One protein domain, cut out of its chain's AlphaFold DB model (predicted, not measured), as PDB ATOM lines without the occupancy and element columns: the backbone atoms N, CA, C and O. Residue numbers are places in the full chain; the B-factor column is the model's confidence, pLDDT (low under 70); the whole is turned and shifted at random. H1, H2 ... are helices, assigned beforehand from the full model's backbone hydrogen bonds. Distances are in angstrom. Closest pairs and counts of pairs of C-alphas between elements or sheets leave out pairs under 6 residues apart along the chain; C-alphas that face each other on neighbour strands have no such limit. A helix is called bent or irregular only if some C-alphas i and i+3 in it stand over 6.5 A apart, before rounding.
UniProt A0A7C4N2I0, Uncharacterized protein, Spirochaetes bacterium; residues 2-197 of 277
ATOM      1  N   VAL A   2     188.912 111.597 196.673       81.81
ATOM      2  CA  VAL A   2     188.541 112.219 195.376       81.81
ATOM      3  C   VAL A   2     187.145 111.824 194.847       81.81
ATOM      4  O   VAL A   2     186.351 112.684 194.481       81.81
ATOM      5  N   GLN A   3     186.802 110.528 194.824       81.50
ATOM      6  CA  GLN A   3     185.465 110.057 194.402       81.50
ATOM      7  C   GLN A   3     184.350 110.401 195.403       81.50
ATOM      8  O   GLN A   3     183.197 110.599 195.030       81.50
ATOM      9  N   VAL A   4     184.696 110.437 196.686       89.00
ATOM     10  CA  VAL A   4     183.791 110.719 197.802       89.00
ATOM     11  C   VAL A   4     183.405 112.199 197.811       89.00
ATOM     12  O   VAL A   4     182.244 112.522 198.050       89.00
ATOM     13  N   ASP A   5     184.339 113.086 197.482       92.75
ATOM     14  CA  ASP A   5     184.153 114.539 197.480       92.75
ATOM     15  C   ASP A   5     183.097 115.016 196.478       92.75
ATOM     16  O   ASP A   5     182.332 115.939 196.763       92.75
ATOM     17  N   VAL A   6     182.965 114.316 195.350       93.62
ATOM     18  CA  VAL A   6     181.883 114.501 194.366       93.62
ATOM     19  C   VAL A   6     180.516 114.348 195.044       93.62
ATOM     20  O   VAL A   6     179.640 115.208 194.915       93.62
ATOM     21  N   VAL A   7     180.339 113.266 195.807       96.69
ATOM     22  CA  VAL A   7     179.097 112.983 196.543       96.69
ATOM     23  C   VAL A   7     178.937 113.944 197.718       96.69
ATOM     24  O   VAL A   7     177.827 114.391 198.008       96.69
ATOM     25  N   TRP A   8     180.038 114.306 198.370       96.44
ATOM     26  CA  TRP A   8     180.042 115.234 199.492       96.44
ATOM     27  C   TRP A   8     179.569 116.635 199.079       96.44
ATOM     28  O   TRP A   8     178.675 117.209 199.707       96.44
ATOM     29  N   SER A   9     180.097 117.147 197.966       97.38
ATOM     30  CA  SER A   9     179.676 118.406 197.353       97.38
ATOM     31  C   SER A   9     178.186 118.387 197.014       97.38
ATOM     32  O   SER A   9     177.443 119.294 197.409       97.38
ATOM     33  N   TYR A  10     177.724 117.313 196.355       98.62
ATOM     34  CA  TYR A  10     176.304 117.108 196.073       98.62
ATOM     35  C   TYR A  10     175.468 117.176 197.352       98.62
ATOM     36  O   TYR A  10     174.450 117.871 197.390       98.62
ATOM     37  N   ALA A  11     175.901 116.486 198.409       98.12
ATOM     38  CA  ALA A  11     175.185 116.435 199.672       98.12
ATOM     39  C   ALA A  11     175.049 117.831 200.298       98.12
ATOM     40  O   ALA A  11     173.948 118.194 200.705       98.12
ATOM     41  N   PHE A  12     176.105 118.655 200.293       97.75
ATOM     42  CA  PHE A  12     176.029 120.043 200.768       97.75
ATOM     43  C   PHE A  12     175.044 120.891 199.966       97.75
ATOM     44  O   PHE A  12     174.173 121.543 200.549       97.75
ATOM     45  N   GLY A  13     175.141 120.864 198.635       98.06
ATOM     46  CA  GLY A  13     174.224 121.613 197.778       98.06
ATOM     47  C   GLY A  13     172.768 121.199 197.988       98.06
ATOM     48  O   GLY A  13     171.886 122.047 198.155       98.06
ATOM     49  N   ALA A  14     172.522 119.890 198.067       98.50
ATOM     50  CA  ALA A  14     171.209 119.326 198.347       98.50
ATOM     51  C   ALA A  14     170.690 119.720 199.740       98.50
ATOM     52  O   ALA A  14     169.501 120.028 199.873       98.50
ATOM     53  N   SER A  15     171.557 119.748 200.760       97.88
ATOM     54  CA  SER A  15     171.222 120.150 202.130       97.88
ATOM     55  C   SER A  15     170.847 121.630 202.224       97.88
ATOM     56  O   SER A  15     169.842 121.956 202.859       97.88
ATOM     57  N   PHE A  16     171.587 122.537 201.578       97.94
ATOM     58  CA  PHE A  16     171.249 123.966 201.589       97.94
ATOM     59  C   PHE A  16     169.961 124.274 200.823       97.94
ATOM     60  O   PHE A  16     169.150 125.079 201.281       97.94
ATOM     61  N   ALA A  17     169.722 123.605 199.693       97.81
ATOM     62  CA  ALA A  17     168.454 123.727 198.980       97.81
ATOM     63  C   ALA A  17     167.272 123.194 199.808       97.81
ATOM     64  O   ALA A  17     166.227 123.840 199.864       97.81
ATOM     65  N   ALA A  18     167.439 122.064 200.504       97.38
ATOM     66  CA  ALA A  18     166.417 121.537 201.410       97.38
ATOM     67  C   ALA A  18     166.179 122.460 202.620       97.38
ATOM     68  O   ALA A  18     165.046 122.643 203.052       97.38
ATOM     69  N   ALA A  19     167.220 123.119 203.134       97.25
ATOM     70  CA  ALA A  19     167.068 124.153 204.157       97.25
ATOM     71  C   ALA A  19     166.239 125.353 203.653       97.25
ATOM     72  O   ALA A  19     165.479 125.941 204.420       97.25
ATOM     73  N   ALA A  20     166.355 125.693 202.365       96.69
ATOM     74  CA  ALA A  20     165.641 126.788 201.705       96.69
ATOM     75  C   ALA A  20     164.310 126.369 201.047       96.69
ATOM     76  O   ALA A  20     163.784 127.102 200.205       96.69
ATOM     77  N   VAL A  21     163.766 125.191 201.376       94.94
ATOM     78  CA  VAL A  21     162.676 124.554 200.616       94.94
ATOM     79  C   VAL A  21     161.428 125.440 200.471       94.94
ATOM     80  O   VAL A  21     160.835 125.503 199.392       94.94
ATOM     81  N   HIS A  22     161.060 126.184 201.519       94.31
ATOM     82  CA  HIS A  22     159.871 127.049 201.537       94.31
ATOM     83  C   HIS A  22     160.022 128.288 200.662       94.31
ATOM     84  O   HIS A  22     159.061 128.737 200.036       94.31
ATOM     85  N   GLN A  23     161.232 128.835 200.604       94.62
ATOM     86  CA  GLN A  23     161.565 129.951 199.732       94.62
ATOM     87  C   GLN A  23     161.629 129.470 198.284       94.62
ATOM     88  O   GLN A  23     160.962 130.019 197.414       94.62
ATOM     89  N   LEU A  24     162.373 128.391 198.043       94.44
ATOM     90  CA  LEU A  24     162.639 127.863 196.710       94.44
ATOM     91  C   LEU A  24     161.399 127.359 195.982       94.44
ATOM     92  O   LEU A  24     161.335 127.457 194.760       94.44
ATOM     93  N   LYS A  25     160.380 126.889 196.705       92.88
ATOM     94  CA  LYS A  25     159.098 126.514 196.097       92.88
ATOM     95  C   LYS A  25     158.441 127.677 195.334       92.88
ATOM     96  O   LYS A  25     157.719 127.436 194.367       92.88
ATOM     97  N   LYS A  26     158.680 128.929 195.740       91.50
ATOM     98  CA  LYS A  26     158.091 130.126 195.114       91.50
ATOM     99  C   LYS A  26     158.962 130.721 194.003       91.50
ATOM    100  O   LYS A  26     158.474 131.539 193.238       91.50
ATOM    101  N   GLU A  27     160.211 130.285 193.880       93.81
ATOM    102  CA  GLU A  27     161.171 130.830 192.917       93.81
ATOM    103  C   GLU A  27     161.100 130.084 191.582       93.81
ATOM    104  O   GLU A  27     160.981 128.859 191.566       93.81
ATOM    105  N   ASP A  28     161.175 130.800 190.459       93.81
ATOM    106  CA  ASP A  28     161.252 130.193 189.116       93.81
ATOM    107  C   ASP A  28     162.693 130.095 188.603       93.81
ATOM    108  O   ASP A  28     163.034 129.190 187.836       93.81
ATOM    109  N   LYS A  29     163.555 131.011 189.058       94.38
ATOM    110  CA  LYS A  29     164.962 131.115 188.660       94.38
ATOM    111  C   LYS A  29     165.864 130.701 189.832       94.38
ATOM    112  O   LYS A  29     166.280 131.559 190.607       94.38
ATOM    113  N   PRO A  30     166.202 129.406 189.982       93.00
ATOM    114  CA  PRO A  30     166.933 128.919 191.156       93.00
ATOM    115  C   PRO A  30     168.336 129.526 191.277       93.00
ATOM    116  O   PRO A  30     168.784 129.832 192.381       93.00
ATOM    117  N   PHE A  31     169.001 129.755 190.141       95.75
ATOM    118  CA  PHE A  31     170.397 130.197 190.077       95.75
ATOM    119  C   PHE A  31     170.605 131.700 190.309       95.75
ATOM    120  O   PHE A  31     171.740 132.150 190.400       95.75
ATOM    121  N   SER A  32     169.533 132.484 190.436       94.31
ATOM    122  CA  SER A  32     169.611 133.909 190.790       94.31
ATOM    123  C   SER A  32     169.200 134.184 192.238       94.31
ATOM    124  O   SER A  32     169.112 135.337 192.650       94.31
ATOM    125  N   THR A  33     168.914 133.142 193.023       96.06
ATOM    126  CA  THR A  33     168.497 133.305 194.419       96.06
ATOM    127  C   THR A  33     169.704 133.515 195.329       96.06
ATOM    128  O   THR A  33     170.764 132.916 195.140       96.06
ATOM    129  N   LYS A  34     169.530 134.288 196.406       96.12
ATOM    130  CA  LYS A  34     170.568 134.438 197.442       96.12
ATOM    131  C   LYS A  34     170.986 133.107 198.088       96.12
ATOM    132  O   LYS A  34     172.100 132.995 198.583       96.12
ATOM    133  N   TRP A  35     170.115 132.095 198.075       95.75
ATOM    134  CA  TRP A  35     170.396 130.761 198.617       95.75
ATOM    135  C   TRP A  35     171.328 129.961 197.710       95.75
ATOM    136  O   TRP A  35     172.213 129.255 198.194       95.75
ATOM    137  N   PHE A  36     171.154 130.100 196.395       97.75
ATOM    138  CA  PHE A  36     172.100 129.558 195.432       97.75
ATOM    139  C   PHE A  36     173.440 130.284 195.515       97.75
ATOM    140  O   PHE A  36     174.463 129.620 195.605       97.75
ATOM    141  N   VAL A  37     173.443 131.621 195.582       97.50
ATOM    142  CA  VAL A  37     174.687 132.395 195.746       97.50
ATOM    143  C   VAL A  37     175.424 131.979 197.019       97.50
ATOM    144  O   VAL A  37     176.623 131.733 196.968       97.50
ATOM    145  N   PHE A  38     174.720 131.812 198.141       97.44
ATOM    146  CA  PHE A  38     175.314 131.290 199.374       97.44
ATOM    147  C   PHE A  38     175.944 129.903 199.174       97.44
ATOM    148  O   PHE A  38     177.080 129.680 199.587       97.44
ATOM    149  N   THR A  39     175.228 128.990 198.510       97.50
ATOM    150  CA  THR A  39     175.723 127.639 198.201       97.50
ATOM    151  C   THR A  39     176.972 127.699 197.327       97.50
ATOM    152  O   THR A  39     177.966 127.048 197.632       97.50
ATOM    153  N   LEU A  40     176.950 128.515 196.274       97.94
ATOM    154  CA  LEU A  40     178.069 128.685 195.357       97.94
ATOM    155  C   LEU A  40     179.289 129.274 196.068       97.94
ATOM    156  O   LEU A  40     180.383 128.749 195.917       97.94
ATOM    157  N   LEU A  41     179.109 130.308 196.894       97.31
ATOM    158  CA  LEU A  41     180.196 130.898 197.676       97.31
ATOM    159  C   LEU A  41     180.792 129.890 198.662       97.31
ATOM    160  O   LEU A  41     182.010 129.793 198.756       97.31
ATOM    161  N   PHE A  42     179.962 129.105 199.354       97.25
ATOM    162  CA  PHE A  42     180.455 128.031 200.217       97.25
ATOM    163  C   PHE A  42     181.289 127.010 199.425       97.25
ATOM    164  O   PHE A  42     182.400 126.670 199.829       97.25
ATOM    165  N   LEU A  43     180.787 126.550 198.277       97.44
ATOM    166  CA  LEU A  43     181.483 125.558 197.460       97.44
ATOM    167  C   LEU A  43     182.793 126.106 196.882       97.44
ATOM    168  O   LEU A  43     183.823 125.447 196.971       97.44
ATOM    169  N   SER A  44     182.768 127.311 196.317       97.31
ATOM    170  CA  SER A  44     183.905 127.905 195.612       97.31
ATOM    171  C   SER A  44     184.975 128.479 196.537       97.31
ATOM    172  O   SER A  44     186.147 128.436 196.181       97.31
ATOM    173  N   LEU A  45     184.601 129.027 197.699       96.31
ATOM    174  CA  LEU A  45     185.550 129.689 198.603       96.31
ATOM    175  C   LEU A  45     186.056 128.780 199.720       96.31
ATOM    176  O   LEU A  45     187.145 129.018 200.234       96.31
ATOM    177  N   LEU A  46     185.276 127.771 200.112       95.44
ATOM    178  CA  LEU A  46     185.616 126.907 201.240       95.44
ATOM    179  C   LEU A  46     185.821 125.457 200.806       95.44
ATOM    180  O   LEU A  46     186.916 124.929 200.972       95.44
ATOM    181  N   PHE A  47     184.799 124.823 200.226       95.81
ATOM    182  CA  PHE A  47     184.815 123.373 200.007       95.81
ATOM    183  C   PHE A  47     185.806 122.918 198.924       95.81
ATOM    184  O   PHE A  47     186.638 122.047 199.160       95.81
ATOM    185  N   ALA A  48     185.761 123.510 197.728       95.75
ATOM    186  CA  ALA A  48     186.680 123.134 196.657       95.75
ATOM    187  C   ALA A  48     188.146 123.477 197.002       95.75
ATOM    188  O   ALA A  48     188.991 122.590 196.860       95.75
ATOM    189  N   PRO A  49     188.477 124.677 197.531       95.69
ATOM    190  CA  PRO A  49     189.837 124.975 197.977       95.69
ATOM    191  C   PRO A  49     190.347 124.036 199.074       95.69
ATOM    192  O   PRO A  49     191.510 123.640 199.031       95.69
ATOM    193  N   SER A  50     189.499 123.629 200.028       94.94
ATOM    194  CA  SER A  50     189.914 122.671 201.058       94.94
ATOM    195  C   SER A  50     190.220 121.298 200.475       94.94
ATOM    196  O   SER A  50     191.216 120.695 200.859       94.94
ATOM    197  N   GLY A  51     189.399 120.814 199.537       94.06
ATOM    198  CA  GLY A  51     189.650 119.548 198.850       94.06
ATOM    199  C   GLY A  51     190.973 119.591 198.091       94.06
ATOM    200  O   GLY A  51     191.768 118.664 198.181       94.06
ATOM    201  N   ILE A  52     191.260 120.694 197.387       94.88
ATOM    202  CA  ILE A  52     192.538 120.868 196.672       94.88
ATOM    203  C   ILE A  52     193.707 120.857 197.660       94.88
ATOM    204  O   ILE A  52     194.718 120.209 197.399       94.88
ATOM    205  N   TYR A  53     193.565 121.528 198.806       95.62
ATOM    206  CA  TYR A  53     194.575 121.486 199.859       95.62
ATOM    207  C   TYR A  53     194.797 120.060 200.372       95.62
ATOM    208  O   TYR A  53     195.944 119.641 200.484       95.62
ATOM    209  N   LEU A  54     193.734 119.296 200.655       95.06
ATOM    210  CA  LEU A  54     193.851 117.902 201.097       95.06
ATOM    211  C   LEU A  54     194.521 117.030 200.032       95.06
ATOM    212  O   LEU A  54     195.410 116.249 200.356       95.06
ATOM    213  N   LEU A  55     194.162 117.218 198.760       94.62
ATOM    214  CA  LEU A  55     194.760 116.500 197.637       94.62
ATOM    215  C   LEU A  55     196.252 116.792 197.494       94.62
ATOM    216  O   LEU A  55     197.020 115.902 197.131       94.62
ATOM    217  N   TRP A  56     196.664 118.023 197.783       93.75
ATOM    218  CA  TRP A  56     198.056 118.428 197.675       93.75
ATOM    219  C   TRP A  56     198.870 118.031 198.905       93.75
ATOM    220  O   TRP A  56     199.921 117.420 198.777       93.75
ATOM    221  N   GLU A  57     198.409 118.366 200.106       94.19
ATOM    222  CA  GLU A  57     199.157 118.123 201.341       94.19
ATOM    223  C   GLU A  57     199.122 116.647 201.755       94.19
ATOM    224  O   GLU A  57     200.125 116.104 202.209       94.19
ATOM    225  N   HIS A  58     197.985 115.979 201.548       94.25
ATOM    226  CA  HIS A  58     197.729 114.607 201.985       94.25
ATOM    227  C   HIS A  58     197.367 113.703 200.801       94.25
ATOM    228  O   HIS A  58     196.421 112.921 200.879       94.25
ATOM    229  N   THR A  59     198.122 113.791 199.698       94.25
ATOM    230  CA  THR A  59     197.844 113.105 198.418       94.25
ATOM    231  C   THR A  59     197.478 111.631 198.563       94.25
ATOM    232  O   THR A  59     196.493 111.167 197.982       94.25
ATOM    233  N   GLN A  60     198.237 110.890 199.368       93.69
ATOM    234  CA  GLN A  60     197.991 109.466 199.580       93.69
ATOM    235  C   GLN A  60     196.645 109.249 200.262       93.69
ATOM    236  O   GLN A  60     195.822 108.478 199.786       93.69
ATOM    237  N   TRP A  61     196.353 109.989 201.328       94.69
ATOM    238  CA  TRP A  61     195.077 109.871 202.024       94.69
ATOM    239  C   TRP A  61     193.897 110.302 201.142       94.69
ATOM    240  O   TRP A  61     192.913 109.568 201.005       94.69
ATOM    241  N   GLU A  62     194.022 111.440 200.456       94.62
ATOM    242  CA  GLU A  62     192.962 111.991 199.612       94.62
ATOM    243  C   GLU A  62     192.630 111.066 198.427       94.62
ATOM    244  O   GLU A  62     191.491 110.934 197.972       94.62
ATOM    245  N   THR A  63     193.598 110.295 197.951       93.88
ATOM    246  CA  THR A  63     193.381 109.325 196.870       93.88
ATOM    247  C   THR A  63     192.971 107.943 197.377       93.88
ATOM    248  O   THR A  63     192.808 107.034 196.573       93.88
ATOM    249  N   MET A  64     192.724 107.775 198.685       93.50
ATOM    250  CA  MET A  64     192.519 106.462 199.324       93.50
ATOM    251  C   MET A  64     193.685 105.523 199.021       93.50
ATOM    252  O   MET A  64     193.499 104.393 198.589       93.50
ATOM    253  N   GLN A  65     194.892 106.016 199.260       93.12
ATOM    254  CA  GLN A  65     196.157 105.296 199.170       93.12
ATOM    255  C   GLN A  65     196.475 104.777 197.753       93.12
ATOM    256  O   GLN A  65     197.295 103.877 197.605       93.12
ATOM    257  N   VAL A  66     195.821 105.324 196.716       92.56
ATOM    258  CA  VAL A  66     196.055 104.952 195.309       92.56
ATOM    259  C   VAL A  66     197.255 105.700 194.737       92.56
ATOM    260  O   VAL A  66     198.103 105.086 194.099       92.56
ATOM    261  N   ALA A  67     197.334 107.014 194.960       93.25
ATOM    262  CA  ALA A  67     198.520 107.789 194.619       93.25
ATOM    263  C   ALA A  67     199.520 107.690 195.772       93.25
ATOM    264  O   ALA A  67     199.161 107.867 196.937       93.25
ATOM    265  N   THR A  68     200.778 107.427 195.452       91.19
ATOM    266  CA  THR A  68     201.859 107.351 196.438       91.19
ATOM    267  C   THR A  68     202.556 108.690 196.626       91.19
ATOM    268  O   THR A  68     203.183 108.915 197.655       91.19
ATOM    269  N   SER A  69     202.427 109.599 195.664       90.88
ATOM    270  CA  SER A  69     203.112 110.886 195.637       90.88
ATOM    271  C   SER A  69     202.327 111.919 194.819       90.88
ATOM    272  O   SER A  69     201.328 111.590 194.176       90.88
ATOM    273  N   LYS A  70     202.764 113.184 194.846       91.44
ATOM    274  CA  LYS A  70     202.140 114.267 194.059       91.44
ATOM    275  C   LYS A  70     202.370 114.068 192.566       91.44
ATOM    276  O   LYS A  70     201.535 114.447 191.753       91.44
ATOM    277  N   GLU A  71     203.497 113.463 192.227       93.50
ATOM    278  CA  GLU A  71     203.946 113.163 190.876       93.50
ATOM    279  C   GLU A  71     203.022 112.148 190.183       93.50
ATOM    280  O   GLU A  71     202.892 112.171 188.961       93.50
ATOM    281  N   ASP A  72     202.306 111.328 190.962       93.19
ATOM    282  CA  ASP A  72     201.309 110.380 190.455       93.19
ATOM    283  C   ASP A  72     199.999 111.066 190.019       93.19
ATOM    284  O   ASP A  72     199.150 110.437 189.383       93.19
ATOM    285  N   LEU A  73     199.797 112.343 190.372       93.62
ATOM    286  CA  LEU A  73     198.573 113.079 190.069       93.62
ATOM    287  C   LEU A  73     198.709 113.878 188.768       93.62
ATOM    288  O   LEU A  73     199.341 114.937 188.745       93.62
ATOM    289  N   PRO A  74     198.042 113.463 187.678       93.88
ATOM    290  CA  PRO A  74     198.051 114.259 186.469       93.88
ATOM    291  C   PRO A  74     197.221 115.537 186.663       93.88
ATOM    292  O   PRO A  74     196.142 115.527 187.260       93.88
ATOM    293  N   ALA A  75     197.685 116.647 186.087       94.12
ATOM    294  CA  ALA A  75     197.057 117.963 186.253       94.12
ATOM    295  C   ALA A  75     195.572 118.002 185.834       94.12
ATOM    296  O   ALA A  75     194.765 118.721 186.432       94.12
ATOM    297  N   TRP A  76     195.182 117.203 184.832       94.69
ATOM    298  CA  TRP A  76     193.785 117.114 184.398       94.69
ATOM    299  C   TRP A  76     192.879 116.521 185.484       94.69
ATOM    300  O   TRP A  76     191.732 116.944 185.602       94.69
ATOM    301  N   LEU A  77     193.385 115.595 186.308       92.19
ATOM    302  CA  LEU A  77     192.620 114.980 187.392       92.19
ATOM    303  C   LEU A  77     192.370 115.993 188.508       92.19
ATOM    304  O   LEU A  77     191.247 116.109 188.986       92.19
ATOM    305  N   VAL A  78     193.392 116.776 188.866       93.31
ATOM    306  CA  VAL A  78     193.274 117.873 189.844       93.31
ATOM    307  C   VAL A  78     192.266 118.921 189.360       93.31
ATOM    308  O   VAL A  78     191.410 119.370 190.122       93.31
ATOM    309  N   THR A  79     192.319 119.268 188.071       94.44
ATOM    310  CA  THR A  79     191.376 120.215 187.453       94.44
ATOM    311  C   THR A  79     189.949 119.675 187.480       94.44
ATOM    312  O   THR A  79     189.019 120.387 187.865       94.44
ATOM    313  N   LEU A  80     189.769 118.405 187.105       94.50
ATOM    314  CA  LEU A  80     188.467 117.751 187.127       94.50
ATOM    315  C   LEU A  80     187.907 117.687 188.546       94.50
ATOM    316  O   LEU A  80     186.740 117.993 188.736       94.50
ATOM    317  N   PHE A  81     188.735 117.358 189.534       93.38
ATOM    318  CA  PHE A  81     188.357 117.317 190.943       93.38
ATOM    319  C   PHE A  81     187.880 118.681 191.467       93.38
ATOM    320  O   PHE A  81     186.814 118.782 192.077       93.38
ATOM    321  N   ALA A  82     188.606 119.761 191.163       94.56
ATOM    322  CA  ALA A  82     188.176 121.113 191.519       94.56
ATOM    323  C   ALA A  82     186.833 121.479 190.859       94.56
ATOM    324  O   ALA A  82     185.936 122.035 191.498       94.56
ATOM    325  N   PHE A  83     186.674 121.130 189.581       96.44
ATOM    326  CA  PHE A  83     185.458 121.384 188.814       96.44
ATOM    327  C   PHE A  83     184.254 120.580 189.328       96.44
ATOM    328  O   PHE A  83     183.150 121.120 189.471       96.44
ATOM    329  N   THR A  84     184.433 119.294 189.634       96.12
ATOM    330  CA  THR A  84     183.362 118.427 190.138       96.12
ATOM    331  C   THR A  84     182.919 118.845 191.535       96.12
ATOM    332  O   THR A  84     181.717 118.884 191.791       96.12
ATOM    333  N   ASN A  85     183.836 119.288 192.397       95.69
ATOM    334  CA  ASN A  85     183.491 119.778 193.735       95.69
ATOM    335  C   ASN A  85     182.600 121.026 193.730       95.69
ATOM    336  O   ASN A  85     181.959 121.311 194.739       95.69
ATOM    337  N   ILE A  86     182.495 121.752 192.618       97.50
ATOM    338  CA  ILE A  86     181.535 122.855 192.475       97.50
ATOM    339  C   ILE A  86     180.285 122.378 191.736       97.50
ATOM    340  O   ILE A  86     179.160 122.569 192.205       97.50
ATOM    341  N   THR A  87     180.458 121.732 190.584       98.00
ATOM    342  CA  THR A  87     179.331 121.351 189.719       98.00
ATOM    343  C   THR A  87     178.398 120.329 190.357       98.00
ATOM    344  O   THR A  87     177.186 120.408 190.156       98.00
ATOM    345  N   GLN A  88     178.914 119.416 191.179       98.06
ATOM    346  CA  GLN A  88     178.088 118.418 191.857       98.06
ATOM    347  C   GLN A  88     177.255 119.029 192.979       98.06
ATOM    348  O   GLN A  88     176.090 118.673 193.135       98.06
ATOM    349  N   GLY A  89     177.782 120.022 193.691       98.25
ATOM    350  CA  GLY A  89     177.005 120.801 194.648       98.25
ATOM    351  C   GLY A  89     175.920 121.636 193.971       98.25
ATOM    352  O   GLY A  89     174.787 121.678 194.452       98.25
ATOM    353  N   ILE A  90     176.198 122.212 192.796       98.56
ATOM    354  CA  ILE A  90     175.166 122.862 191.968       98.56
ATOM    355  C   ILE A  90     174.078 121.854 191.566       98.56
ATOM    356  O   ILE A  90     172.887 122.165 191.659       98.56
ATOM    357  N   LEU A  91     174.459 120.641 191.158       98.62
ATOM    358  CA  LEU A  91     173.515 119.582 190.803       98.62
ATOM    359  C   LEU A  91     172.654 119.160 192.002       98.62
ATOM    360  O   LEU A  91     171.430 119.116 191.884       98.62
ATOM    361  N   GLY A  92     173.264 118.916 193.165       98.56
ATOM    362  CA  GLY A  92     172.549 118.573 194.396       98.56
ATOM    363  C   GLY A  92     171.548 119.649 194.800       98.56
ATOM    364  O   GLY A  92     170.387 119.348 195.096       98.56
ATOM    365  N   TYR A  93     171.958 120.916 194.707       98.62
ATOM    366  CA  TYR A  93     171.077 122.061 194.909       98.62
ATOM    367  C   TYR A  93     169.895 122.045 193.929       98.62
ATOM    368  O   TYR A  93     168.739 122.177 194.337       98.62
ATOM    369  N   TYR A  94     170.164 121.847 192.637       98.56
ATOM    370  CA  TYR A  94     169.148 121.854 191.586       98.56
ATOM    371  C   TYR A  94     168.122 120.722 191.736       98.56
ATOM    372  O   TYR A  94     166.920 120.959 191.587       98.56
ATOM    373  N   VAL A  95     168.560 119.508 192.082       98.50
ATOM    374  CA  VAL A  95     167.659 118.371 192.333       98.50
ATOM    375  C   VAL A  95     166.749 118.667 193.525       98.50
ATOM    376  O   VAL A  95     165.524 118.554 193.416       98.50
ATOM    377  N   SER A  96     167.315 119.126 194.643       98.25
ATOM    378  CA  SER A  96     166.533 119.507 195.824       98.25
ATOM    379  C   SER A  96     165.575 120.672 195.545       98.25
ATOM    380  O   SER A  96     164.444 120.645 196.037       98.25
ATOM    381  N   TYR A  97     165.967 121.641 194.710       98.00
ATOM    382  CA  TYR A  97     165.094 122.707 194.206       98.00
ATOM    383  C   TYR A  97     163.908 122.148 193.407       98.00
ATOM    384  O   TYR A  97     162.764 122.512 193.671       98.00
ATOM    385  N   LYS A  98     164.136 121.227 192.460       98.25
ATOM    386  CA  LYS A  98     163.055 120.613 191.667       98.25
ATOM    387  C   LYS A  98     162.057 119.852 192.539       98.25
ATOM    388  O   LYS A  98     160.849 119.924 192.300       98.25
ATOM    389  N   LEU A  99     162.544 119.162 193.568       97.44
ATOM    390  CA  LEU A  99     161.695 118.496 194.558       97.44
ATOM    391  C   LEU A  99     160.885 119.515 195.373       97.44
ATOM    392  O   LEU A  99     159.677 119.338 195.530       97.44
ATOM    393  N   ALA A 100     161.512 120.613 195.807       95.12
ATOM    394  CA  ALA A 100     160.848 121.711 196.511       95.12
ATOM    395  C   ALA A 100     159.737 122.357 195.666       95.12
ATOM    396  O   ALA A 100     158.602 122.492 196.124       95.12
ATOM    397  N   LYS A 101     160.039 122.687 194.403       95.56
ATOM    398  CA  LYS A 101     159.100 123.269 193.432       95.56
ATOM    399  C   LYS A 101     157.905 122.357 193.161       95.56
ATOM    400  O   LYS A 101     156.790 122.835 192.997       95.56
ATOM    401  N   SER A 102     158.123 121.043 193.207       95.56
ATOM    402  CA  SER A 102     157.072 120.024 193.080       95.56
ATOM    403  C   SER A 102     156.281 119.786 194.376       95.56
ATOM    404  O   SER A 102     155.549 118.804 194.470       95.56
ATOM    405  N   ASN A 103     156.463 120.622 195.404       93.56
ATOM    406  CA  ASN A 103     155.900 120.458 196.747       93.56
ATOM    407  C   ASN A 103     156.266 119.128 197.441       93.56
ATOM    408  O   ASN A 103     155.585 118.691 198.363       93.56
ATOM    409  N   LYS A 104     157.355 118.471 197.024       95.06
ATOM    410  CA  LYS A 104     157.853 117.229 197.632       95.06
ATOM    411  C   LYS A 104     158.915 117.561 198.683       95.06
ATOM    412  O   LYS A 104     160.081 117.198 198.536       95.06
ATOM    413  N   LEU A 105     158.513 118.268 199.743       94.69
ATOM    414  CA  LEU A 105     159.435 118.810 200.756       94.69
ATOM    415  C   LEU A 105     160.249 117.708 201.439       94.69
ATOM    416  O   LEU A 105     161.473 117.789 201.524       94.69
ATOM    417  N   TYR A 106     159.581 116.625 201.840       96.25
ATOM    418  CA  TYR A 106     160.269 115.479 202.421       96.25
ATOM    419  C   TYR A 106     161.258 114.835 201.445       96.25
ATOM    420  O   TYR A 106     162.362 114.496 201.850       96.25
ATOM    421  N   ALA A 107     160.908 114.710 200.161       96.81
ATOM    422  CA  ALA A 107     161.830 114.159 199.170       96.81
ATOM    423  C   ALA A 107     163.074 115.046 199.004       96.81
ATOM    424  O   ALA A 107     164.172 114.522 198.852       96.81
ATOM    425  N   SER A 108     162.919 116.374 199.091       97.00
ATOM    426  CA  SER A 108     164.047 117.315 199.103       97.00
ATOM    427  C   SER A 108     164.990 117.047 200.284       97.00
ATOM    428  O   SER A 108     166.207 117.013 200.111       97.00
ATOM    429  N   HIS A 109     164.444 116.742 201.469       97.38
ATOM    430  CA  HIS A 109     165.266 116.324 202.606       97.38
ATOM    431  C   HIS A 109     165.858 114.914 202.448       97.38
ATOM    432  O   HIS A 109     167.026 114.696 202.750       97.38
ATOM    433  N   ALA A 110     165.090 113.951 201.943       97.62
ATOM    434  CA  ALA A 110     165.579 112.597 201.708       97.62
ATOM    435  C   ALA A 110     166.749 112.578 200.708       97.62
ATOM    436  O   ALA A 110     167.677 111.797 200.888       97.62
ATOM    437  N   ASN A 111     166.745 113.471 199.710       98.31
ATOM    438  CA  ASN A 111     167.805 113.595 198.709       98.31
ATOM    439  C   ASN A 111     169.192 113.807 199.339       98.31
ATOM    440  O   ASN A 111     170.122 113.057 199.046       98.31
ATOM    441  N   TRP A 112     169.337 114.789 200.237       98.12
ATOM    442  CA  TRP A 112     170.634 115.020 200.881       98.12
ATOM    443  C   TRP A 112     170.977 113.914 201.881       98.12
ATOM    444  O   TRP A 112     172.126 113.497 201.930       98.12
ATOM    445  N   ILE A 113     170.000 113.374 202.620       98.44
ATOM    446  CA  ILE A 113     170.236 112.258 203.556       98.44
ATOM    447  C   ILE A 113     170.810 111.046 202.814       98.44
ATOM    448  O   ILE A 113     171.809 110.479 203.251       98.44
ATOM    449  N   ILE A 114     170.217 110.673 201.677       98.19
ATOM    450  CA  ILE A 114     170.700 109.569 200.838       98.19
ATOM    451  C   ILE A 114     172.115 109.863 200.333       98.19
ATOM    452  O   ILE A 114     172.977 108.993 200.428       98.19
ATOM    453  N   ALA A 115     172.388 111.087 199.872       98.25
ATOM    454  CA  ALA A 115     173.732 111.475 199.451       98.25
ATOM    455  C   ALA A 115     174.765 111.330 200.584       98.25
ATOM    456  O   ALA A 115     175.845 110.798 200.356       98.25
ATOM    457  N   TRP A 116     174.420 111.707 201.820       98.25
ATOM    458  CA  TRP A 116     175.297 111.497 202.977       98.25
ATOM    459  C   TRP A 116     175.493 110.027 203.336       98.25
ATOM    460  O   TRP A 116     176.593 109.649 203.729       98.25
ATOM    461  N   ILE A 117     174.466 109.185 203.199       98.31
ATOM    462  CA  ILE A 117     174.623 107.735 203.384       98.31
ATOM    463  C   ILE A 117     175.600 107.183 202.344       98.31
ATOM    464  O   ILE A 117     176.494 106.428 202.707       98.31
ATOM    465  N   ILE A 118     175.472 107.586 201.075       97.44
ATOM    466  CA  ILE A 118     176.383 107.163 200.000       97.44
ATOM    467  C   ILE A 118     177.809 107.648 200.282       97.44
ATOM    468  O   ILE A 118     178.742 106.854 200.200       97.44
ATOM    469  N   PHE A 119     177.978 108.915 200.667       96.88
ATOM    470  CA  PHE A 119     179.266 109.484 201.074       96.88
ATOM    471  C   PHE A 119     179.946 108.622 202.147       96.88
ATOM    472  O   PHE A 119     181.066 108.150 201.953       96.88
ATOM    473  N   TRP A 120     179.242 108.345 203.248       97.31
ATOM    474  CA  TRP A 120     179.783 107.525 204.331       97.31
ATOM    475  C   TRP A 120     180.015 106.081 203.916       97.31
ATOM    476  O   TRP A 120     180.985 105.469 204.349       97.31
ATOM    477  N   PHE A 121     179.146 105.528 203.076       97.06
ATOM    478  CA  PHE A 121     179.273 104.161 202.598       97.06
ATOM    479  C   PHE A 121     180.545 103.983 201.771       97.06
ATOM    480  O   PHE A 121     181.284 103.030 202.001       97.06
ATOM    481  N   ILE A 122     180.861 104.921 200.874       95.44
ATOM    482  CA  ILE A 122     182.108 104.871 200.103       95.44
ATOM    483  C   ILE A 122     183.323 105.010 201.034       95.44
ATOM    484  O   ILE A 122     184.320 104.326 200.824       95.44
ATOM    485  N   LEU A 123     183.247 105.831 202.088       94.12
ATOM    486  CA  LEU A 123     184.334 105.948 203.069       94.12
ATOM    487  C   LEU A 123     184.553 104.673 203.877       94.12
ATOM    488  O   LEU A 123     185.690 104.250 204.057       94.12
ATOM    489  N   VAL A 124     183.481 104.064 204.375       95.25
ATOM    490  CA  VAL A 124     183.564 102.896 205.259       95.25
ATOM    491  C   VAL A 124     183.853 101.628 204.460       95.25
ATOM    492  O   VAL A 124     184.763 100.875 204.804       95.25
ATOM    493  N   CYS A 125     183.105 101.395 203.382       95.31
ATOM    494  CA  CYS A 125     183.227 100.198 202.560       95.31
ATOM    495  C   CYS A 125     184.391 100.319 201.568       95.31
ATOM    496  O   CYS A 125     185.185  99.396 201.425       95.31
ATOM    497  N   GLY A 126     184.570 101.467 200.913       93.38
ATOM    498  CA  GLY A 126     185.495 101.579 199.782       93.38
ATOM    499  C   GLY A 126     185.008 100.766 198.582       93.38
ATOM    500  O   GLY A 126     183.824 100.451 198.497       93.38
ATOM    501  N   TRP A 127     185.912 100.437 197.656       92.06
ATOM    502  CA  TRP A 127     185.631  99.578 196.495       92.06
ATOM    503  C   TRP A 127     185.921  98.093 196.744       92.06
ATOM    504  O   TRP A 127     185.519  97.267 195.939       92.06
ATOM    505  N   ASP A 128     186.638  97.761 197.819       93.31
ATOM    506  CA  ASP A 128     187.142  96.422 198.164       93.31
ATOM    507  C   ASP A 128     186.844  96.047 199.627       93.31
ATOM    508  O   ASP A 128     187.545  95.235 200.222       93.31
ATOM    509  N   CYS A 129     185.830  96.671 200.233       94.56
ATOM    510  CA  CYS A 129     185.456  96.483 201.639       94.56
ATOM    511  C   CYS A 129     186.518  96.906 202.683       94.56
ATOM    512  O   CYS A 129     186.348  96.617 203.869       94.56
ATOM    513  N   THR A 130     187.586  97.614 202.291       95.38
ATOM    514  CA  THR A 130     188.638  98.102 203.211       95.38
ATOM    515  C   THR A 130     188.713  99.631 203.317       95.38
ATOM    516  O   THR A 130     189.690 100.182 203.827       95.38
ATOM    517  N   GLY A 131     187.663 100.344 202.890       95.06
ATOM    518  CA  GLY A 131     187.614 101.813 202.905       95.06
ATOM    519  C   GLY A 131     187.963 102.429 204.263       95.06
ATOM    520  O   GLY A 131     188.820 103.312 204.333       95.06
ATOM    521  N   TYR A 132     187.389 101.908 205.351       95.19
ATOM    522  CA  TYR A 132     187.650 102.414 206.702       95.19
ATOM    523  C   TYR A 132     189.124 102.276 207.114       95.19
ATOM    524  O   TYR A 132     189.632 103.121 207.849       95.19
ATOM    525  N   GLN A 133     189.819 101.234 206.638       95.81
ATOM    526  CA  GLN A 133     191.233 101.012 206.945       95.81
ATOM    527  C   GLN A 133     192.081 102.108 206.309       95.81
ATOM    528  O   GLN A 133     192.914 102.712 206.979       95.81
ATOM    529  N   ARG A 134     191.800 102.415 205.037       95.31
ATOM    530  CA  ARG A 134     192.471 103.481 204.287       95.31
ATOM    531  C   ARG A 134     192.173 104.869 204.839       95.31
ATOM    532  O   ARG A 134     193.083 105.686 204.935       95.31
ATOM    533  N   PHE A 135     190.916 105.121 205.208       94.62
ATOM    534  CA  PHE A 135     190.488 106.389 205.798       94.62
ATOM    535  C   PHE A 135     191.169 106.649 207.148       94.62
ATOM    536  O   PHE A 135     191.605 107.767 207.412       94.62
ATOM    537  N   LEU A 136     191.304 105.617 207.985       95.62
ATOM    538  CA  LEU A 136     191.944 105.702 209.301       95.62
ATOM    539  C   LEU A 136     193.458 105.454 209.251       95.62
ATOM    540  O   LEU A 136     194.038 105.066 210.266       95.62
ATOM    541  N   TYR A 137     194.110 105.636 208.105       96.00
ATOM    542  CA  TYR A 137     195.555 105.479 207.980       96.00
ATOM    543  C   TYR A 137     196.210 106.767 207.499       96.00
ATOM    544  O   TYR A 137     195.876 107.299 206.443       96.00
ATOM    545  N   ASP A 138     197.175 107.248 208.275       94.12
ATOM    546  CA  ASP A 138     197.980 108.416 207.952       94.12
ATOM    547  C   ASP A 138     199.455 108.016 207.926       94.12
ATOM    548  O   ASP A 138     200.060 107.668 208.940       94.12
ATOM    549  N   MET A 139     200.044 108.064 206.741       90.50
ATOM    550  CA  MET A 139     201.435 107.701 206.514       90.50
ATOM    551  C   MET A 139     202.430 108.654 207.179       90.50
ATOM    552  O   MET A 139     203.519 108.234 207.580       90.50
ATOM    553  N   SER A 140     202.057 109.925 207.356       86.12
ATOM    554  CA  SER A 140     202.942 110.952 207.924       86.12
ATOM    555  C   SER A 140     203.337 110.675 209.378       86.12
ATOM    556  O   SER A 140     204.304 111.245 209.884       86.12
ATOM    557  N   VAL A 141     202.599 109.787 210.047       89.38
ATOM    558  CA  VAL A 141     202.844 109.338 211.423       89.38
ATOM    559  C   VAL A 141     203.239 107.862 211.509       89.38
ATOM    560  O   VAL A 141     203.493 107.367 212.601       89.38
ATOM    561  N   ASN A 142     203.350 107.181 210.365       89.62
ATOM    562  CA  ASN A 142     203.877 105.822 210.229       89.62
ATOM    563  C   ASN A 142     205.221 105.832 209.479       89.62
ATOM    564  O   ASN A 142     205.484 104.976 208.644       89.62
ATOM    565  N   ASN A 143     206.072 106.828 209.749       87.62
ATOM    566  CA  ASN A 143     207.417 106.961 209.170       87.62
ATOM    567  C   ASN A 143     207.469 106.931 207.629       87.62
ATOM    568  O   ASN A 143     208.464 106.489 207.060       87.62
ATOM    569  N   GLY A 144     206.417 107.392 206.944       87.31
ATOM    570  CA  GLY A 144     206.379 107.359 205.479       87.31
ATOM    571  C   GLY A 144     206.006 105.995 204.891       87.31
ATOM    572  O   GLY A 144     206.124 105.804 203.685       87.31
ATOM    573  N   GLU A 145     205.565 105.040 205.710       93.25
ATOM    574  CA  GLU A 145     205.147 103.729 205.229       93.25
ATOM    575  C   GLU A 145     203.825 103.803 204.446       93.25
ATOM    576  O   GLU A 145     202.833 104.378 204.904       93.25
ATOM    577  N   LEU A 146     203.797 103.192 203.258       93.06
ATOM    578  CA  LEU A 146     202.575 103.071 202.468       93.06
ATOM    579  C   LEU A 146     201.555 102.165 203.173       93.06
ATOM    580  O   LEU A 146     201.901 101.172 203.822       93.06
ATOM    581  N   TRP A 147     200.273 102.486 203.004       95.56
ATOM    582  CA  TRP A 147     199.196 101.647 203.515       95.56
ATOM    583  C   TRP A 147     199.232 100.245 202.890       95.56
ATOM    584  O   TRP A 147     199.499 100.082 201.701       95.56
ATOM    585  N   SER A 148     198.881  99.235 203.683       93.81
ATOM    586  CA  SER A 148     198.639  97.870 203.212       93.81
ATOM    587  C   SER A 148     197.372  97.305 203.862       93.81
ATOM    588  O   SER A 148     197.031  97.727 204.973       93.81
ATOM    589  N   PRO A 149     196.689  96.327 203.235       94.44
ATOM    590  CA  PRO A 149     195.498  95.705 203.809       94.44
ATOM    591  C   PRO A 149     195.715  95.249 205.256       94.44
ATOM    592  O   PRO A 149     196.754  94.685 205.595       94.44
ATOM    593  N   GLY A 150     194.737  95.527 206.118       92.62
ATOM    594  CA  GLY A 150     194.802  95.246 207.554       92.62
ATOM    595  C   GLY A 150     195.445  96.350 208.399       92.62
ATOM    596  O   GLY A 150     195.265  96.345 209.615       92.62
ATOM    597  N   LYS A 151     196.134  97.332 207.801       94.12
ATOM    598  CA  LYS A 151     196.684  98.469 208.550       94.12
ATOM    599  C   LYS A 151     195.648  99.565 208.751       94.12
ATOM    600  O   LYS A 151     194.995 100.008 207.809       94.12
ATOM    601  N   HIS A 152     195.549 100.047 209.983       94.44
ATOM    602  CA  HIS A 152     194.807 101.245 210.352       94.44
ATOM    603  C   HIS A 152     195.333 101.775 211.686       94.44
ATOM    604  O   HIS A 152     195.853 101.026 212.508       94.44
ATOM    605  N   MET A 153     195.132 103.059 211.948       94.00
ATOM    606  CA  MET A 153     195.486 103.672 213.230       94.00
ATOM    607  C   MET A 153     194.393 103.491 214.295       94.00
ATOM    608  O   MET A 153     194.636 103.632 215.492       94.00
ATOM    609  N   GLY A 154     193.163 103.172 213.879       91.75
ATOM    610  CA  GLY A 154     192.026 103.101 214.796       91.75
ATOM    611  C   GLY A 154     191.830 104.435 215.521       91.75
ATOM    612  O   GLY A 154     191.788 105.487 214.888       91.75
ATOM    613  N   ILE A 155     191.751 104.407 216.855       92.69
ATOM    614  CA  ILE A 155     191.522 105.615 217.666       92.69
ATOM    615  C   ILE A 155     192.706 106.591 217.591       92.69
ATOM    616  O   ILE A 155     192.497 107.801 217.699       92.69
ATOM    617  N   SER A 156     193.935 106.109 217.353       94.31
ATOM    618  CA  SER A 156     195.102 106.998 217.286       94.31
ATOM    619  C   SER A 156     195.062 107.972 216.118       94.31
ATOM    620  O   SER A 156     195.658 109.047 216.203       94.31
ATOM    621  N   PHE A 157     194.255 107.682 215.093       94.62
ATOM    622  CA  PHE A 157     193.959 108.623 214.021       94.62
ATOM    623  C   PHE A 157     193.481 109.978 214.575       94.62
ATOM    624  O   PHE A 157     194.002 111.019 214.194       94.62
ATOM    625  N   PHE A 158     192.579 109.987 215.558       94.06
ATOM    626  CA  PHE A 158     191.922 111.214 216.029       94.06
ATOM    627  C   PHE A 158     192.785 112.120 216.924       94.06
ATOM    628  O   PHE A 158     192.353 113.215 217.281       94.06
ATOM    629  N   TYR A 159     193.994 111.705 217.306       93.06
ATOM    630  CA  TYR A 159     194.899 112.551 218.100       93.06
ATOM    631  C   TYR A 159     196.313 112.662 217.512       93.06
ATOM    632  O   TYR A 159     196.975 113.695 217.676       93.06
ATOM    633  N   ALA A 160     196.773 111.640 216.789       93.31
ATOM    634  CA  ALA A 160     198.100 111.625 216.187       93.31
ATOM    635  C   ALA A 160     198.104 112.125 214.734       93.31
ATOM    636  O   ALA A 160     199.055 112.800 214.350       93.31
ATOM    637  N   SER A 161     197.058 111.846 213.946       94.94
ATOM    638  CA  SER A 161     197.057 112.118 212.501       94.94
ATOM    639  C   SER A 161     197.161 113.610 212.170       94.94
ATOM    640  O   SER A 161     196.445 114.454 212.722       94.94
ATOM    641  N   ARG A 162     198.021 113.933 211.199       95.00
ATOM    642  CA  ARG A 162     198.110 115.266 210.589       95.00
ATOM    643  C   ARG A 162     196.909 115.545 209.693       95.00
ATOM    644  O   ARG A 162     196.420 116.677 209.675       95.00
ATOM    645  N   VAL A 163     196.404 114.518 209.012       94.56
ATOM    646  CA  VAL A 163     195.155 114.590 208.247       94.56
ATOM    647  C   VAL A 163     194.004 115.001 209.162       94.56
ATOM    648  O   VAL A 163     193.338 115.997 208.893       94.56
ATOM    649  N   TRP A 164     193.805 114.306 210.288       95.31
ATOM    650  CA  TRP A 164     192.730 114.645 211.227       95.31
ATOM    651  C   TRP A 164     192.831 116.087 211.736       95.31
ATOM    652  O   TRP A 164     191.841 116.815 211.729       95.31
ATOM    653  N   ARG A 165     194.033 116.538 212.116       95.69
ATOM    654  CA  ARG A 165     194.256 117.936 212.526       95.69
ATOM    655  C   ARG A 165     193.872 118.921 211.423       95.69
ATOM    656  O   ARG A 165     193.225 119.923 211.708       95.69
ATOM    657  N   THR A 166     194.220 118.611 210.175       95.81
ATOM    658  CA  THR A 166     193.845 119.418 209.005       95.81
ATOM    659  C   THR A 166     192.322 119.485 208.851       95.81
ATOM    660  O   THR A 166     191.771 120.577 208.727       95.81
ATOM    661  N   LEU A 167     191.630 118.346 208.951       94.50
ATOM    662  CA  LEU A 167     190.167 118.275 208.880       94.50
ATOM    663  C   LEU A 167     189.487 119.066 210.003       94.50
ATOM    664  O   LEU A 167     188.496 119.744 209.751       94.50
ATOM    665  N   VAL A 168     190.022 119.023 211.229       95.50
ATOM    666  CA  VAL A 168     189.502 119.812 212.357       95.50
ATOM    667  C   VAL A 168     189.649 121.307 212.084       95.50
ATOM    668  O   VAL A 168     188.677 122.045 212.236       95.50
ATOM    669  N   VAL A 169     190.825 121.755 211.628       95.81
ATOM    670  CA  VAL A 169     191.061 123.165 211.280       95.81
ATOM    671  C   VAL A 169     190.097 123.616 210.181       95.81
ATOM    672  O   VAL A 169     189.416 124.626 210.346       95.81
ATOM    673  N   MET A 170     189.962 122.845 209.100       94.94
ATOM    674  CA  MET A 170     188.995 123.126 208.030       94.94
ATOM    675  C   MET A 170     187.556 123.158 208.556       94.94
ATOM    676  O   MET A 170     186.797 124.080 208.251       94.94
ATOM    677  N   GLY A 171     187.195 122.205 209.416       92.94
ATOM    678  CA  GLY A 171     185.903 122.153 210.092       92.94
ATOM    679  C   GLY A 171     185.605 123.420 210.894       92.94
ATOM    680  O   GLY A 171     184.486 123.926 210.826       92.94
ATOM    681  N   CYS A 172     186.597 123.994 211.581       95.25
ATOM    682  CA  CYS A 172     186.455 125.268 212.288       95.25
ATOM    683  C   CYS A 172     186.161 126.445 211.346       95.25
ATOM    684  O   CYS A 172     185.379 127.320 211.714       95.25
ATOM    685  N   PHE A 173     186.721 126.463 210.132       93.31
ATOM    686  CA  PHE A 173     186.390 127.481 209.124       93.31
ATOM    687  C   PHE A 173     185.010 127.259 208.494       93.31
ATOM    688  O   PHE A 173     184.319 128.218 208.149       93.31
ATOM    689  N   PHE A 174     184.571 126.006 208.367       92.88
ATOM    690  CA  PHE A 174     183.288 125.668 207.745       92.88
ATOM    691  C   PHE A 174     182.116 125.865 208.703       92.88
ATOM    692  O   PHE A 174     181.031 126.284 208.290       92.88
ATOM    693  N   ALA A 175     182.329 125.567 209.986       92.94
ATOM    694  CA  ALA A 175     181.289 125.558 211.004       92.94
ATOM    695  C   ALA A 175     180.500 126.877 211.080       92.94
ATOM    696  O   ALA A 175     179.271 126.791 211.070       92.94
ATOM    697  N   PRO A 176     181.112 128.081 211.069       94.12
ATOM    698  CA  PRO A 176     180.364 129.336 211.079       94.12
ATOM    699  C   PRO A 176     179.366 129.449 209.925       94.12
ATOM    700  O   PRO A 176     178.196 129.760 210.156       94.12
ATOM    701  N   MET A 177     179.791 129.142 208.692       93.94
ATOM    702  CA  MET A 177     178.910 129.204 207.522       93.94
ATOM    703  C   MET A 177     177.823 128.131 207.571       93.94
ATOM    704  O   MET A 177     176.666 128.440 207.296       93.94
ATOM    705  N   LEU A 178     178.153 126.898 207.962       94.56
ATOM    706  CA  LEU A 178     177.175 125.811 208.066       94.56
ATOM    707  C   LEU A 178     176.118 126.097 209.136       94.56
ATOM    708  O   LEU A 178     174.921 126.009 208.868       94.56
ATOM    709  N   VAL A 179     176.550 126.483 210.338       96.00
ATOM    710  CA  VAL A 179     175.666 126.799 211.466       96.00
ATOM    711  C   VAL A 179     174.754 127.969 211.109       96.00
ATOM    712  O   VAL A 179     173.533 127.865 211.244       96.00
ATOM    713  N   TRP A 180     175.328 129.061 210.597       95.50
ATOM    714  CA  TRP A 180     174.557 130.225 210.171       95.50
ATOM    715  C   TRP A 180     173.582 129.881 209.043       95.50
ATOM    716  O   TRP A 180     172.402 130.227 209.131       95.50
ATOM    717  N   GLY A 181     174.056 129.168 208.016       94.69
ATOM    718  CA  GLY A 181     173.277 128.780 206.845       94.69
ATOM    719  C   GLY A 181     172.065 127.954 207.244       94.69
ATOM    720  O   GLY A 181     170.935 128.340 206.960       94.69
ATOM    721  N   TYR A 182     172.260 126.872 207.995       96.69
ATOM    722  CA  TYR A 182     171.151 126.018 208.407       96.69
ATOM    723  C   TYR A 182     170.137 126.736 209.296       96.69
ATOM    724  O   TYR A 182     168.937 126.674 209.026       96.69
ATOM    725  N   ILE A 183     170.586 127.448 210.334       96.88
ATOM    726  CA  ILE A 183     169.665 128.111 211.266       96.88
ATOM    727  C   ILE A 183     168.873 129.202 210.551       96.88
ATOM    728  O   ILE A 183     167.646 129.260 210.672       96.88
ATOM    729  N   ARG A 184     169.567 130.097 209.841       95.94
ATOM    730  CA  ARG A 184     168.944 131.293 209.279       95.94
ATOM    731  C   ARG A 184     168.059 130.952 208.093       95.94
ATOM    732  O   ARG A 184     166.930 131.429 208.049       95.94
ATOM    733  N   ILE A 185     168.530 130.106 207.175       96.12
ATOM    734  CA  ILE A 185     167.777 129.756 205.967       96.12
ATOM    735  C   ILE A 185     166.477 129.030 206.338       96.12
ATOM    736  O   ILE A 185     165.420 129.414 205.840       96.12
ATOM    737  N   ILE A 186     166.514 128.060 207.261       96.44
ATOM    738  CA  ILE A 186     165.304 127.330 207.681       96.44
ATOM    739  C   ILE A 186     164.313 128.274 208.363       96.44
ATOM    740  O   ILE A 186     163.139 128.325 207.992       96.44
ATOM    741  N   ARG A 187     164.773 129.068 209.338       95.31
ATOM    742  CA  ARG A 187     163.887 129.971 210.089       95.31
ATOM    743  C   ARG A 187     163.312 131.080 209.211       95.31
ATOM    744  O   ARG A 187     162.139 131.406 209.358       95.31
ATOM    745  N   ASP A 188     164.094 131.640 208.289       93.44
ATOM    746  CA  ASP A 188     163.596 132.632 207.329       93.44
ATOM    747  C   ASP A 188     162.606 132.013 206.329       93.44
ATOM    748  O   ASP A 188     161.696 132.698 205.870       93.44
ATOM    749  N   GLY A 189     162.734 130.720 206.023       92.69
ATOM    750  CA  GLY A 189     161.764 129.988 205.210       92.69
ATOM    751  C   GLY A 189     160.411 129.850 205.888       92.69
ATOM    752  O   GLY A 189     159.386 130.118 205.264       92.69
ATOM    753  N   LEU A 190     160.412 129.517 207.179       93.06
ATOM    754  CA  LEU A 190     159.194 129.370 207.980       93.06
ATOM    755  C   LEU A 190     158.429 130.690 208.155       93.06
ATOM    756  O   LEU A 190     157.203 130.669 208.198       93.06
ATOM    757  N   LYS A 191     159.114 131.844 208.152       91.00
ATOM    758  CA  LYS A 191     158.462 133.173 208.144       91.00
ATOM    759  C   LYS A 191     157.560 133.404 206.933       91.00
ATOM    760  O   LYS A 191     156.612 134.174 207.016       91.00
ATOM    761  N   ASN A 192     157.844 132.741 205.814       85.00
ATOM    762  CA  ASN A 192     157.088 132.894 204.573       85.00
ATOM    763  C   ASN A 192     155.891 131.933 204.465       85.00
ATOM    764  O   ASN A 192     155.270 131.859 203.393       85.00
ATOM    765  N   VAL A 193     155.598 131.186 205.535       89.25
ATOM    766  CA  VAL A 193     154.491 130.231 205.633       89.25
ATOM    767  C   VAL A 193     153.436 130.801 206.594       89.25
ATOM    768  O   VAL A 193     153.626 130.730 207.805       89.25
ATOM    769  N   PRO A 194     152.317 131.359 206.085       84.81
ATOM    770  CA  PRO A 194     151.328 132.059 206.914       84.81
ATOM    771  C   PRO A 194     150.665 131.196 207.995       84.81
ATOM    772  O   PRO A 194     150.163 131.723 208.977       84.81
ATOM    773  N   SER A 195     150.645 129.873 207.814       87.44
ATOM    774  CA  SER A 195     149.977 128.930 208.715       87.44
ATOM    775  C   SER A 195     150.795 128.543 209.951       87.44
ATOM    776  O   SER A 195     150.315 127.741 210.746       87.44
ATOM    777  N   ILE A 196     152.034 129.031 210.098       88.88
ATOM    778  CA  ILE A 196     152.948 128.620 211.173       88.88
ATOM    779  C   ILE A 196     153.239 129.811 212.082       88.88
ATOM    780  O   ILE A 196     153.795 130.820 211.643       88.88
ATOM    781  N   ASN A 197     152.940 129.665 213.374       88.19
ATOM    782  CA  ASN A 197     153.241 130.695 214.358       88.19
ATOM    783  C   ASN A 197     154.739 130.728 214.682       88.19
ATOM    784  O   ASN A 197     155.424 129.706 214.703       88.19
TER     785      ASN A 197
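Overview. This is residues 2 to 197 of the 277 residues of an uncharacterized protein of Spirochaetes bacterium (UniProt A0A7C4N2I0). An elongated up-and-down bundle has H1 in its middle, with H3a, H5 and H6 round it, while bent H9 runs along its outside. H4, H7, H8 and two long links gather at one end, H2 at the other. The printed part has 196 residues with nine named helices, H1 to H9, and no named strand: all helix. It is compact, with radius of gyration of the C-alphas 18.5 A and spans of 61 by 34 by 29 A.

Along the chain. H1, residues 2 to 19, 26.1 A, begins at C-alpha 2 (188.541, 112.219, 195.376). H2 is 21 to 24. By hydrogen bonds H3, 34 to 57, is one helix, but bent, C-alphas 45 and 48 being 6.9 A apart: H3a is 34 to 45, H3b 48 to 57. H4 is 59 to 62; H5, 75 to 101, 39.0 A, has a kink of 26 degrees near residue 86; H6 is 105 to 125, 30.3 A; H7 131 to 135; H8 154 to 160. H9, 162 to 190, likewise one helix, is bent, C-alphas 173 and 176 being 6.6 A apart: H9a is 162 to 173, H9b 176 to 190, ending at C-alpha 190 (159.194, 129.370, 207.980).

Arrangement. H1 touches H5, closest C-alphas Tyr 10 and Gly 89, 4.0 A, at a shallow tilt of 27 degrees, the same way. H1 touches H6 (Ala 11, Trp 112, 4.9 A) and, with residues 9 to 17 alone, H3a (Gly 13, Thr 39, 6.2 A), both opposite ways. H5 and H6 form a hairpin. H9b touches H2 (Gly 189, His 22, 5.1 A). Every O i to N i+4 pair is within hydrogen-bond range in H3a, H3b, H7, H9a and H9b; H1 has 12 of 14, H5 21 of 23, H6 16 of 17, H8 1 of 3, with 3 of 4 O i to N i+3; H2 and H4 are too short.

Size, cuts and confidence. C-alphas of Asn 143 and Ser 195 are farthest apart, 61.5 A. Links H4 to H5 and H7 to H8 are long. The printed part has no cut; no printed residue is under 70.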